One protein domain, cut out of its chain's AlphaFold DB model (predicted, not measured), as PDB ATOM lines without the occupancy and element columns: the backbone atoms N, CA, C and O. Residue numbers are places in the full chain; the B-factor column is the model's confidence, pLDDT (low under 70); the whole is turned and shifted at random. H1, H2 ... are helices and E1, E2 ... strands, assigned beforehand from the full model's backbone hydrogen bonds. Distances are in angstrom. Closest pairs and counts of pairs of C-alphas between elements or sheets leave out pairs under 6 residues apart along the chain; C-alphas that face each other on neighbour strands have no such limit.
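AT A GLANCE: This is residues 2 to 56 and 64 to 85 of the 85 residues of an uncharacterized protein of Hyphomicrobiales bacterium (UniProt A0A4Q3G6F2). With little regular structure, this is a small twisted sheet, E3-E4-E5, antiparallel, with the hairpin E1 and E2 packed on E5 through E1; beyond the sheet lies a tail, residues 64 to 85, with short H1. The printed part has 77 residues, only 27 in named elements, mostly strand: five strands, then one helix. It is only just loose, close to compact, radius of gyration of the C-alphas 14.2 A, spanning 38 by 33 by 20 A.

IN THESE COORDINATES: Find C-alpha 8 at (31.457, 30.640, 38.460), where E1, residues 8 to 10, begins; E2 is residues 19 to 22. E3, residues 29 to 34, runs 12.5 A; E4, residues 37 to 41, 13.0 A; E5, residues 47 to 51, 13.9 A. H1, residues 65 to 68, ends at (31.262, 41.977, 20.842).

HOW THE PARTS SIT: E3, E4 and E5 form a meander, each strand the antiparallel neighbour of the one before; within hydrogen-bond range find N 34 and O 37, 2.9 A, and N 38 and O 50, 2.8 A. In hairpin E1 and E2, N 9 and O 21 are 2.9 A apart. The closest C-alphas of E1 and E5, Tyr 10 and Phe 49, are 4.8 A apart. H1, not on the sheet, is too short for O i to N i+4 pairs.

THE WHOLE: Across the cut, residues 57 to 63, C-alphas 56 and 64 are 15.9 A apart. Of the links printed whole, none is long. Low pLDDT, under 70, covers 28 residues, among them 64 to 76.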
ATOM      1  N   SER A   2      17.071  43.297  37.211       40.50
ATOM      2  CA  SER A   2      17.810  42.324  38.028       40.50
ATOM      3  C   SER A   2      19.168  42.137  37.371       40.50
ATOM      4  O   SER A   2      19.201  41.811  36.186       40.50
ATOM      5  N   ALA A   3      20.258  42.400  38.091       49.12
ATOM      6  CA  ALA A   3      21.594  42.092  37.598       49.12
ATOM      7  C   ALA A   3      21.642  40.600  37.237       49.12
ATOM      8  O   ALA A   3      21.139  39.772  38.003       49.12
ATOM      9  N   ALA A   4      22.167  40.261  36.060       57.25
ATOM     10  CA  ALA A   4      22.390  38.864  35.718       57.25
ATOM     11  C   ALA A   4      23.410  38.306  36.717       57.25
ATOM     12  O   ALA A   4      24.503  38.855  36.868       57.25
ATOM     13  N   GLU A   5      23.025  37.269  37.458       66.88
ATOM     14  CA  GLU A   5      23.876  36.706  38.500       66.88
ATOM     15  C   GLU A   5      25.114  36.088  37.844       66.88
ATOM     16  O   GLU A   5      25.009  35.146  37.055       66.88
ATOM     17  N   GLN A   6      26.284  36.665  38.128       80.75
ATOM     18  CA  GLN A   6      27.553  36.186  37.590       80.75
ATOM     19  C   GLN A   6      27.780  34.738  38.024       80.75
ATOM     20  O   GLN A   6      27.693  34.413  39.207       80.75
ATOM     21  N   GLN A   7      28.096  33.872  37.067       85.19
ATOM     22  CA  GLN A   7      28.274  32.447  37.304       85.19
ATOM     23  C   GLN A   7      29.751  32.105  37.504       85.19
ATOM     24  O   GLN A   7      30.617  32.742  36.900       85.19
ATOM     25  N   PRO A   8      30.082  31.101  38.328       88.88
ATOM     26  CA  PRO A   8      31.457  30.640  38.460       88.88
ATOM     27  C   PRO A   8      31.956  30.027  37.142       88.88
ATOM     28  O   PRO A   8      31.253  29.245  36.497       88.88
ATOM     29  N   VAL A   9      33.191  30.367  36.769       89.62
ATOM     30  CA  VAL A   9      33.912  29.772  35.637       89.62
ATOM     31  C   VAL A   9      34.942  28.795  36.178       89.62
ATOM     32  O   VAL A   9      35.776  29.151  37.014       89.62
ATOM     33  N   TYR A  10      34.894  27.568  35.684       93.00
ATOM     34  CA  TYR A  10      35.694  26.439  36.134       93.00
ATOM     35  C   TYR A  10      36.807  26.084  35.142       93.00
ATOM     36  O   TYR A  10      36.677  26.333  33.946       93.00
ATOM     37  N   SER A  11      37.902  25.486  35.622       92.38
ATOM     38  CA  SER A  11      39.032  25.064  34.777       92.38
ATOM     39  C   SER A  11      38.754  23.823  33.921       92.38
ATOM     40  O   SER A  11      39.468  23.582  32.952       92.38
ATOM     41  N   SER A  12      37.765  23.009  34.294       91.56
ATOM     42  CA  SER A  12      37.371  21.779  33.591       91.56
ATOM     43  C   SER A  12      35.867  21.514  33.782       91.56
ATOM     44  O   SER A  12      35.276  22.074  34.708       91.56
ATOM     45  N   PRO A  13      35.217  20.686  32.943       91.69
ATOM     46  CA  PRO A  13      33.767  20.461  32.988       91.69
ATOM     47  C   PRO A  13      33.347  19.487  34.105       91.69
ATOM     48  O   PRO A  13      32.647  18.510  33.871       91.69
ATOM     49  N   THR A  14      33.803  19.714  35.338       90.44
ATOM     50  CA  THR A  14      33.494  18.848  36.487       90.44
ATOM     51  C   THR A  14      33.209  19.670  37.739       90.44
ATOM     52  O   THR A  14      33.705  20.787  37.902       90.44
ATOM     53  N   VAL A  15      32.415  19.120  38.660       78.38
ATOM     54  CA  VAL A  15      32.052  19.792  39.925       78.38
ATOM     55  C   VAL A  15      33.236  19.974  40.877       78.38
ATOM     56  O   VAL A  15      33.242  20.904  41.673       78.38
ATOM     57  N   GLU A  16      34.244  19.114  40.769       90.00
ATOM     58  CA  GLU A  16      35.442  19.129  41.618       90.00
ATOM     59  C   GLU A  16      36.530  20.075  41.095       90.00
ATOM     60  O   GLU A  16      37.558  20.284  41.739       90.00
ATOM     61  N   SER A  17      36.326  20.635  39.905       91.56
ATOM     62  CA  SER A  17      37.299  21.505  39.267       91.56
ATOM     63  C   SER A  17      37.430  22.849  39.979       91.56
ATOM     64  O   SER A  17      36.506  23.377  40.603       91.56
ATOM     65  N   ARG A  18      38.619  23.439  39.866       93.50
ATOM     66  CA  ARG A  18      38.909  24.734  40.472       93.50
ATOM     67  C   ARG A  18      38.155  25.847  39.739       93.50
ATOM     68  O   ARG A  18      38.196  25.935  38.513       93.50
ATOM     69  N   GLN A  19      37.570  26.767  40.504       92.44
ATOM     70  CA  GLN A  19      37.084  28.036  39.968       92.44
ATOM     71  C   GLN A  19      38.264  28.934  39.556       92.44
ATOM     72  O   GLN A  19      39.175  29.197  40.349       92.44
ATOM     73  N   ILE A  20      38.239  29.408  38.311       88.56
ATOM     74  CA  ILE A  20      39.253  30.291  37.713       88.56
ATOM     75  C   ILE A  20      38.756  31.727  37.514       88.56
ATOM     76  O   ILE A  20      39.558  32.611  37.228       88.56
ATOM     77  N   GLY A  21      37.455  31.970  37.701       88.12
ATOM     78  CA  GLY A  21      36.875  33.308  37.657       88.12
ATOM     79  C   GLY A  21      35.352  33.309  37.731       88.12
ATOM     80  O   GLY A  21      34.741  32.358  38.233       88.12
ATOM     81  N   THR A  22      34.747  34.386  37.241       86.56
ATOM     82  CA  THR A  22      33.294  34.565  37.137       86.56
ATOM     83  C   THR A  22      32.913  35.079  35.751       86.56
ATOM     84  O   THR A  22      33.723  35.690  35.052       86.56
ATOM     85  N   THR A  23      31.686  34.791  35.316       77.31
ATOM     86  CA  THR A  23      31.177  35.270  34.032       77.31
ATOM     87  C   THR A  23      30.877  36.764  34.082       77.31
ATOM     88  O   THR A  23      30.525  37.319  35.122       77.31
ATOM     89  N   LEU A  24      30.943  37.406  32.917       73.31
ATOM     90  CA  LEU A  24      30.247  38.670  32.683       73.31
ATOM     91  C   LEU A  24      28.733  38.410  32.549       73.31
ATOM     92  O   LEU A  24      28.293  37.259  32.551       73.31
ATOM     93  N   GLU A  25      27.936  39.472  32.395       70.62
ATOM     94  CA  GLU A  25      26.488  39.351  32.137       70.62
ATOM     95  C   GLU A  25      26.174  38.572  30.846       70.62
ATOM     96  O   GLU A  25      25.112  37.967  30.720       70.62
ATOM     97  N   PHE A  26      27.106  38.568  29.893       72.94
ATOM     98  CA  PHE A  26      27.038  37.820  28.641       72.94
ATOM     99  C   PHE A  26      28.391  37.170  28.350       72.94
ATOM    100  O   PHE A  26      29.447  37.758  28.584       72.94
ATOM    101  N   VAL A  27      28.362  35.949  27.817       72.75
ATOM    102  CA  VAL A  27      29.560  35.167  27.486       72.75
ATOM    103  C   VAL A  27      29.469  34.629  26.066       72.75
ATOM    104  O   VAL A  27      28.400  34.227  25.608       72.75
ATOM    105  N   ALA A  28      30.604  34.610  25.368       73.06
ATOM    106  CA  ALA A  28      30.724  33.893  24.108       73.06
ATOM    107  C   ALA A  28      30.912  32.401  24.401       73.06
ATOM    108  O   ALA A  28      31.769  32.027  25.205       73.06
ATOM    109  N   SER A  29      30.133  31.561  23.728       74.88
ATOM    110  CA  SER A  29      30.252  30.109  23.808       74.88
ATOM    111  C   SER A  29      30.278  29.490  22.415       74.88
ATOM    112  O   SER A  29      29.666  30.007  21.481       74.88
ATOM    113  N   THR A  30      30.969  28.359  22.293       68.56
ATOM    114  CA  THR A  30      30.987  27.516  21.093       68.56
ATOM    115  C   THR A  30      29.681  26.733  20.895       68.56
ATOM    116  O   THR A  30      29.469  26.166  19.825       68.56
ATOM    117  N   GLY A  31      28.799  26.689  21.902       66.31
ATOM    118  CA  GLY A  31      27.564  25.897  21.897       66.31
ATOM    119  C   GLY A  31      27.774  24.400  22.151       66.31
ATOM    120  O   GLY A  31      26.797  23.671  22.322       66.31
ATOM    121  N   ALA A  32      29.027  23.935  22.210       72.69
ATOM    122  CA  ALA A  32      29.361  22.565  22.572       72.69
ATOM    123  C   ALA A  32      29.233  22.355  24.089       72.69
ATOM    124  O   ALA A  32      29.581  23.229  24.887       72.69
ATOM    125  N   MET A  33      28.730  21.181  24.472       82.06
ATOM    126  CA  MET A  33      28.503  20.795  25.863       82.06
ATOM    127  C   MET A  33      29.299  19.542  26.211       82.06
ATOM    128  O   MET A  33      29.332  18.593  25.428       82.06
ATOM    129  N   VAL A  34      29.891  19.535  27.402       85.12
ATOM    130  CA  VAL A  34      30.589  18.382  27.984       85.12
ATOM    131  C   VAL A  34      30.123  18.240  29.427       85.12
ATOM    132  O   VAL A  34      30.225  19.191  30.195       85.12
ATOM    133  N   ASP A  35      29.548  17.090  29.780       87.75
ATOM    134  CA  ASP A  35      29.107  16.753  31.145       87.75
ATOM    135  C   ASP A  35      28.218  17.814  31.835       87.75
ATOM    136  O   ASP A  35      28.273  18.025  33.046       87.75
ATOM    137  N   GLY A  36      27.369  18.505  31.062       88.44
ATOM    138  CA  GLY A  36      26.478  19.560  31.571       88.44
ATOM    139  C   GLY A  36      27.145  20.930  31.747       88.44
ATOM    140  O   GLY A  36      26.554  21.844  32.330       88.44
ATOM    141  N   TYR A  37      28.361  21.088  31.228       90.75
ATOM    142  CA  TYR A  37      29.088  22.348  31.169       90.75
ATOM    143  C   TYR A  37      29.212  22.845  29.736       90.75
ATOM    144  O   TYR A  37      29.303  22.073  28.782       90.75
ATOM    145  N   VAL A  38      29.240  24.162  29.612       88.75
ATOM    146  CA  VAL A  38      29.417  24.894  28.368       88.75
ATOM    147  C   VAL A  38      30.801  25.527  28.378       88.75
ATOM    148  O   VAL A  38      31.188  26.165  29.360       88.75
ATOM    149  N   GLU A  39      31.531  25.359  27.281       87.69
ATOM    150  CA  GLU A  39      32.826  26.003  27.086       87.69
ATOM    151  C   GLU A  39      32.641  27.500  26.789       87.69
ATOM    152  O   GLU A  39      31.825  27.889  25.941       87.69
ATOM    153  N   VAL A  40      33.395  28.340  27.501       83.12
ATOM    154  CA  VAL A  40      33.379  29.802  27.375       83.12
ATOM    155  C   VAL A  40      34.797  30.363  27.301       83.12
ATOM    156  O   VAL A  40      35.722  29.853  27.937       83.12
ATOM    157  N   LEU A  41      34.965  31.458  26.560       80.75
ATOM    158  CA  LEU A  41      36.204  32.237  26.587       80.75
ATOM    159  C   LEU A  41      36.181  33.185  27.793       80.75
ATOM    160  O   LEU A  41      35.383  34.121  27.844       80.75
ATOM    161  N   HIS A  42      37.052  32.940  28.766       76.19
ATOM    162  CA  HIS A  42      37.197  33.774  29.954       76.19
ATOM    163  C   HIS A  42      37.974  35.064  29.638       76.19
ATOM    164  O   HIS A  42      38.807  35.093  28.732       76.19
ATOM    165  N   TYR A  43      37.756  36.132  30.417       69.75
ATOM    166  CA  TYR A  43      38.375  37.445  30.166       69.75
ATOM    167  C   TYR A  43      39.913  37.418  30.210       69.75
ATOM    168  O   TYR A  43      40.561  38.277  29.620       69.75
ATOM    169  N   SER A  44      40.507  36.424  30.884       71.31
ATOM    170  CA  SER A  44      41.957  36.195  30.903       71.31
ATOM    171  C   SER A  44      42.510  35.614  29.592       71.31
ATOM    172  O   SER A  44      43.706  35.348  29.505       71.31
ATOM    173  N   GLY A  45      41.659  35.378  28.586       73.56
ATOM    174  CA  GLY A  45      42.012  34.701  27.335       73.56
ATOM    175  C   GLY A  45      42.099  33.178  27.461       73.56
ATOM    176  O   GLY A  45      42.481  32.506  26.507       73.56
ATOM    177  N   GLN A  46      41.758  32.626  28.627       80.31
ATOM    178  CA  GLN A  46      41.730  31.185  28.876       80.31
ATOM    179  C   GLN A  46      40.358  30.596  28.543       80.31
ATOM    180  O   GLN A  46      39.334  31.266  28.667       80.31
ATOM    181  N   ILE A  47      40.339  29.321  28.166       85.81
ATOM    182  CA  ILE A  47      39.101  28.549  28.081       85.81
ATOM    183  C   ILE A  47      38.667  28.160  29.498       85.81
ATOM    184  O   ILE A  47      39.493  27.742  30.313       85.81
ATOM    185  N   GLY A  48      37.377  28.306  29.782       89.00
ATOM    186  CA  GLY A  48      36.756  27.866  31.024       89.00
ATOM    187  C   GLY A  48      35.389  27.235  30.788       89.00
ATOM    188  O   GLY A  48      34.877  27.211  29.670       89.00
ATOM    189  N   PHE A  49      34.794  26.729  31.863       90.81
ATOM    190  CA  PHE A  49      33.562  25.949  31.819       90.81
ATOM    191  C   PHE A  49      32.524  26.524  32.775       90.81
ATOM    192  O   PHE A  49      32.832  26.828  33.925       90.81
ATOM    193  N   VAL A  50      31.283  26.658  32.316       89.25
ATOM    194  CA  VAL A  50      30.156  27.155  33.124       89.25
ATOM    195  C   VAL A  50      29.032  26.131  33.079       89.25
ATOM    196  O   VAL A  50      28.812  25.502  32.047       89.25
ATOM    197  N   ARG A  51      28.305  25.944  34.186       89.38
ATOM    198  CA  ARG A  51      27.153  25.033  34.207       89.38
ATOM    199  C   ARG A  51      26.087  25.512  33.228       89.38
ATOM    200  O   ARG A  51      25.610  26.639  33.335       89.38
ATOM    201  N   GLN A  52      25.661  24.629  32.330       85.56
ATOM    202  CA  GLN A  52      24.640  24.935  31.330       85.56
ATOM    203  C   GLN A  52      23.331  25.413  31.974       85.56
ATOM    204  O   GLN A  52      22.687  26.316  31.456       85.56
ATOM    205  N   SER A  53      22.950  24.835  33.118       83.88
ATOM    206  CA  SER A  53      21.706  25.168  33.824       83.88
ATOM    207  C   SER A  53      21.614  26.629  34.270       83.88
ATOM    208  O   SER A  53      20.524  27.092  34.579       83.88
ATOM    209  N   ALA A  54      22.746  27.330  34.327       77.62
ATOM    210  CA  ALA A  54      22.819  28.735  34.696       77.62
ATOM    211  C   ALA A  54      22.911  29.679  33.482       77.62
ATOM    212  O   ALA A  54      23.017  30.891  33.649       77.62
ATOM    213  N   LEU A  55      22.904  29.133  32.262       74.81
ATOM    214  CA  LEU A  55      22.993  29.893  31.021       74.81
ATOM    215  C   LEU A  55      21.659  29.858  30.277       74.81
ATOM    216  O   LEU A  55      21.012  28.818  30.141       74.81
ATOM    217  N   HIS A  56      21.285  31.004  29.721       73.75
ATOM    218  CA  HIS A  56      20.125  31.140  28.853       73.75
ATOM    219  C   HIS A  56      20.535  31.818  27.552       73.75
ATOM    220  O   HIS A  56      21.459  32.632  27.524       73.75
ATOM    221  N   ASN A  64      24.135  44.040  20.573       56.41
ATOM    222  CA  ASN A  64      24.413  43.224  19.397       56.41
ATOM    223  C   ASN A  64      25.615  42.306  19.689       56.41
ATOM    224  O   ASN A  64      26.759  42.749  19.541       56.41
ATOM    225  N   PRO A  65      25.400  41.033  20.069       53.28
ATOM    226  CA  PRO A  65      26.489  40.126  20.423       53.28
ATOM    227  C   PRO A  65      27.438  39.840  19.252       53.28
ATOM    228  O   PRO A  65      28.582  39.462  19.492       53.28
ATOM    229  N   GLN A  66      27.024  40.074  17.998       54.41
ATOM    230  CA  GLN A  66      27.910  39.917  16.838       54.41
ATOM    231  C   GLN A  66      29.023  40.970  16.788       54.41
ATOM    232  O   GLN A  66      30.088  40.701  16.240       54.41
ATOM    233  N   ALA A  67      28.805  42.153  17.372       51.00
ATOM    234  CA  ALA A  67      29.833  43.187  17.459       51.00
ATOM    235  C   ALA A  67      30.863  42.884  18.564       51.00
ATOM    236  O   ALA A  67      32.042  43.194  18.408       51.00
ATOM    237  N   SER A  68      30.427  42.260  19.665       50.72
ATOM    238  CA  SER A  68      31.262  41.977  20.842       50.72
ATOM    239  C   SER A  68      31.986  40.628  20.770       50.72
ATOM    240  O   SER A  68      33.098  40.509  21.272       50.72
ATOM    241  N   CYS A  69      31.397  39.623  20.114       49.44
ATOM    242  CA  CYS A  69      31.968  38.279  19.955       49.44
ATOM    243  C   CYS A  69      32.662  38.110  18.596       49.44
ATOM    244  O   CYS A  69      32.510  37.085  17.928       49.44
ATOM    245  N   ARG A  70      33.401  39.126  18.136       45.97
ATOM    246  CA  ARG A  70      34.182  38.997  16.904       45.97
ATOM    247  C   ARG A  70      35.421  38.162  17.208       45.97
ATOM    248  O   ARG A  70      36.278  38.574  17.985       45.97
ATOM    249  N   VAL A  71      35.532  36.998  16.572       44.53
ATOM    250  CA  VAL A  71      36.784  36.233  16.555       44.53
ATOM    251  C   VAL A  71      37.833  37.109  15.867       44.53
ATOM    252  O   VAL A  71      37.762  37.341  14.657       44.53
ATOM    253  N   LEU A  72      38.771  37.650  16.651       41.28
ATOM    254  CA  LEU A  72      39.938  38.384  16.159       41.28
ATOM    255  C   LEU A  72      40.760  37.417  15.304       41.28
ATOM    256  O   LEU A  72      41.541  36.622  15.812       41.28
ATOM    257  N   GLY A  73      40.493  37.408  14.004       40.47
ATOM    258  CA  GLY A  73      40.979  36.355  13.119       40.47
ATOM    259  C   GLY A  73      40.047  36.030  11.963       40.47
ATOM    260  O   GLY A  73      40.379  35.156  11.178       40.47
ATOM    261  N   VAL A  74      38.901  36.704  11.817       44.31
ATOM    262  CA  VAL A  74      38.024  36.533  10.652       44.31
ATOM    263  C   VAL A  74      37.615  37.904  10.105       44.31
ATOM    264  O   VAL A  74      37.166  38.775  10.851       44.31
ATOM    265  N   ARG A  75      37.806  38.119   8.798       50.91
ATOM    266  CA  ARG A  75      37.346  39.320   8.078       50.91
ATOM    267  C   ARG A  75      35.817  39.319   7.974       50.91
ATOM    268  O   ARG A  75      35.184  38.276   8.116       50.91
ATOM    269  N   ASP A  76      35.221  40.456   7.622       53.25
ATOM    270  CA  ASP A  76      33.753  40.607   7.516       53.25
ATOM    271  C   ASP A  76      33.117  39.692   6.452       53.25
ATOM    272  O   ASP A  76      31.945  39.337   6.540       53.25
ATOM    273  N   ASN A  77      33.910  39.219   5.485       70.44
ATOM    274  CA  ASN A  77      33.512  38.212   4.498       70.44
ATOM    275  C   ASN A  77      33.686  36.756   4.985       70.44
ATOM    276  O   ASN A  77      33.709  35.839   4.167       70.44
ATOM    277  N   LYS A  78      33.850  36.538   6.296       55.19
ATOM    278  CA  LYS A  78      34.064  35.229   6.937       55.19
ATOM    279  C   LYS A  78      35.370  34.518   6.552       55.19
ATOM    280  O   LYS A  78      35.537  33.342   6.865       55.19
ATOM    281  N   THR A  79      36.320  35.208   5.914       48.16
ATOM    282  CA  THR A  79      37.638  34.618   5.631       48.16
ATOM    283  C   THR A  79      38.563  34.709   6.843       48.16
ATOM    284  O   THR A  79      38.667  35.783   7.444       48.16
ATOM    285  N   PRO A  80      39.286  33.634   7.191       45.69
ATOM    286  CA  PRO A  80      40.297  33.690   8.238       45.69
ATOM    287  C   PRO A  80      41.425  34.695   7.924       45.69
ATOM    288  O   PRO A  80      41.901  34.810   6.789       45.69
ATOM    289  N   VAL A  81      41.881  35.420   8.940       44.47
ATOM    290  CA  VAL A  81      43.091  36.244   8.954       44.47
ATOM    291  C   VAL A  81      44.172  35.428   9.656       44.47
ATOM    292  O   VAL A  81      44.387  35.562  10.856       44.47
ATOM    293  N   PHE A  82      44.848  34.557   8.913       40.88
ATOM    294  CA  PHE A  82      46.090  33.953   9.386       40.88
ATOM    295  C   PHE A  82      47.242  34.913   9.071       40.88
ATOM    296  O   PHE A  82      47.500  35.210   7.905       40.88
ATOM    297  N   SER A  83      47.930  35.408  10.098       34.28
ATOM    298  CA  SER A  83      49.302  35.899   9.952       34.28
ATOM    299  C   SER A  83      50.200  34.731  10.340       34.28
ATOM    300  O   SER A  83      50.285  34.390  11.519       34.28
ATOM    301  N   ILE A  84      50.810  34.089   9.349       27.69
ATOM    302  CA  ILE A  84      51.869  33.110   9.589       27.69
ATOM    303  C   ILE A  84      53.127  33.921   9.911       27.69
ATOM    304  O   ILE A  84      53.540  34.761   9.108       27.69
ATOM    305  N   ARG A  85      53.704  33.693  11.088       32.66
ATOM    306  CA  ARG A  85      55.130  33.897  11.337       32.66
ATOM    307  C   ARG A  85      55.726  32.560  11.718       32.66
ATOM    308  O   ARG A  85      55.054  31.849  12.495       32.66
TER     309      ARG A  85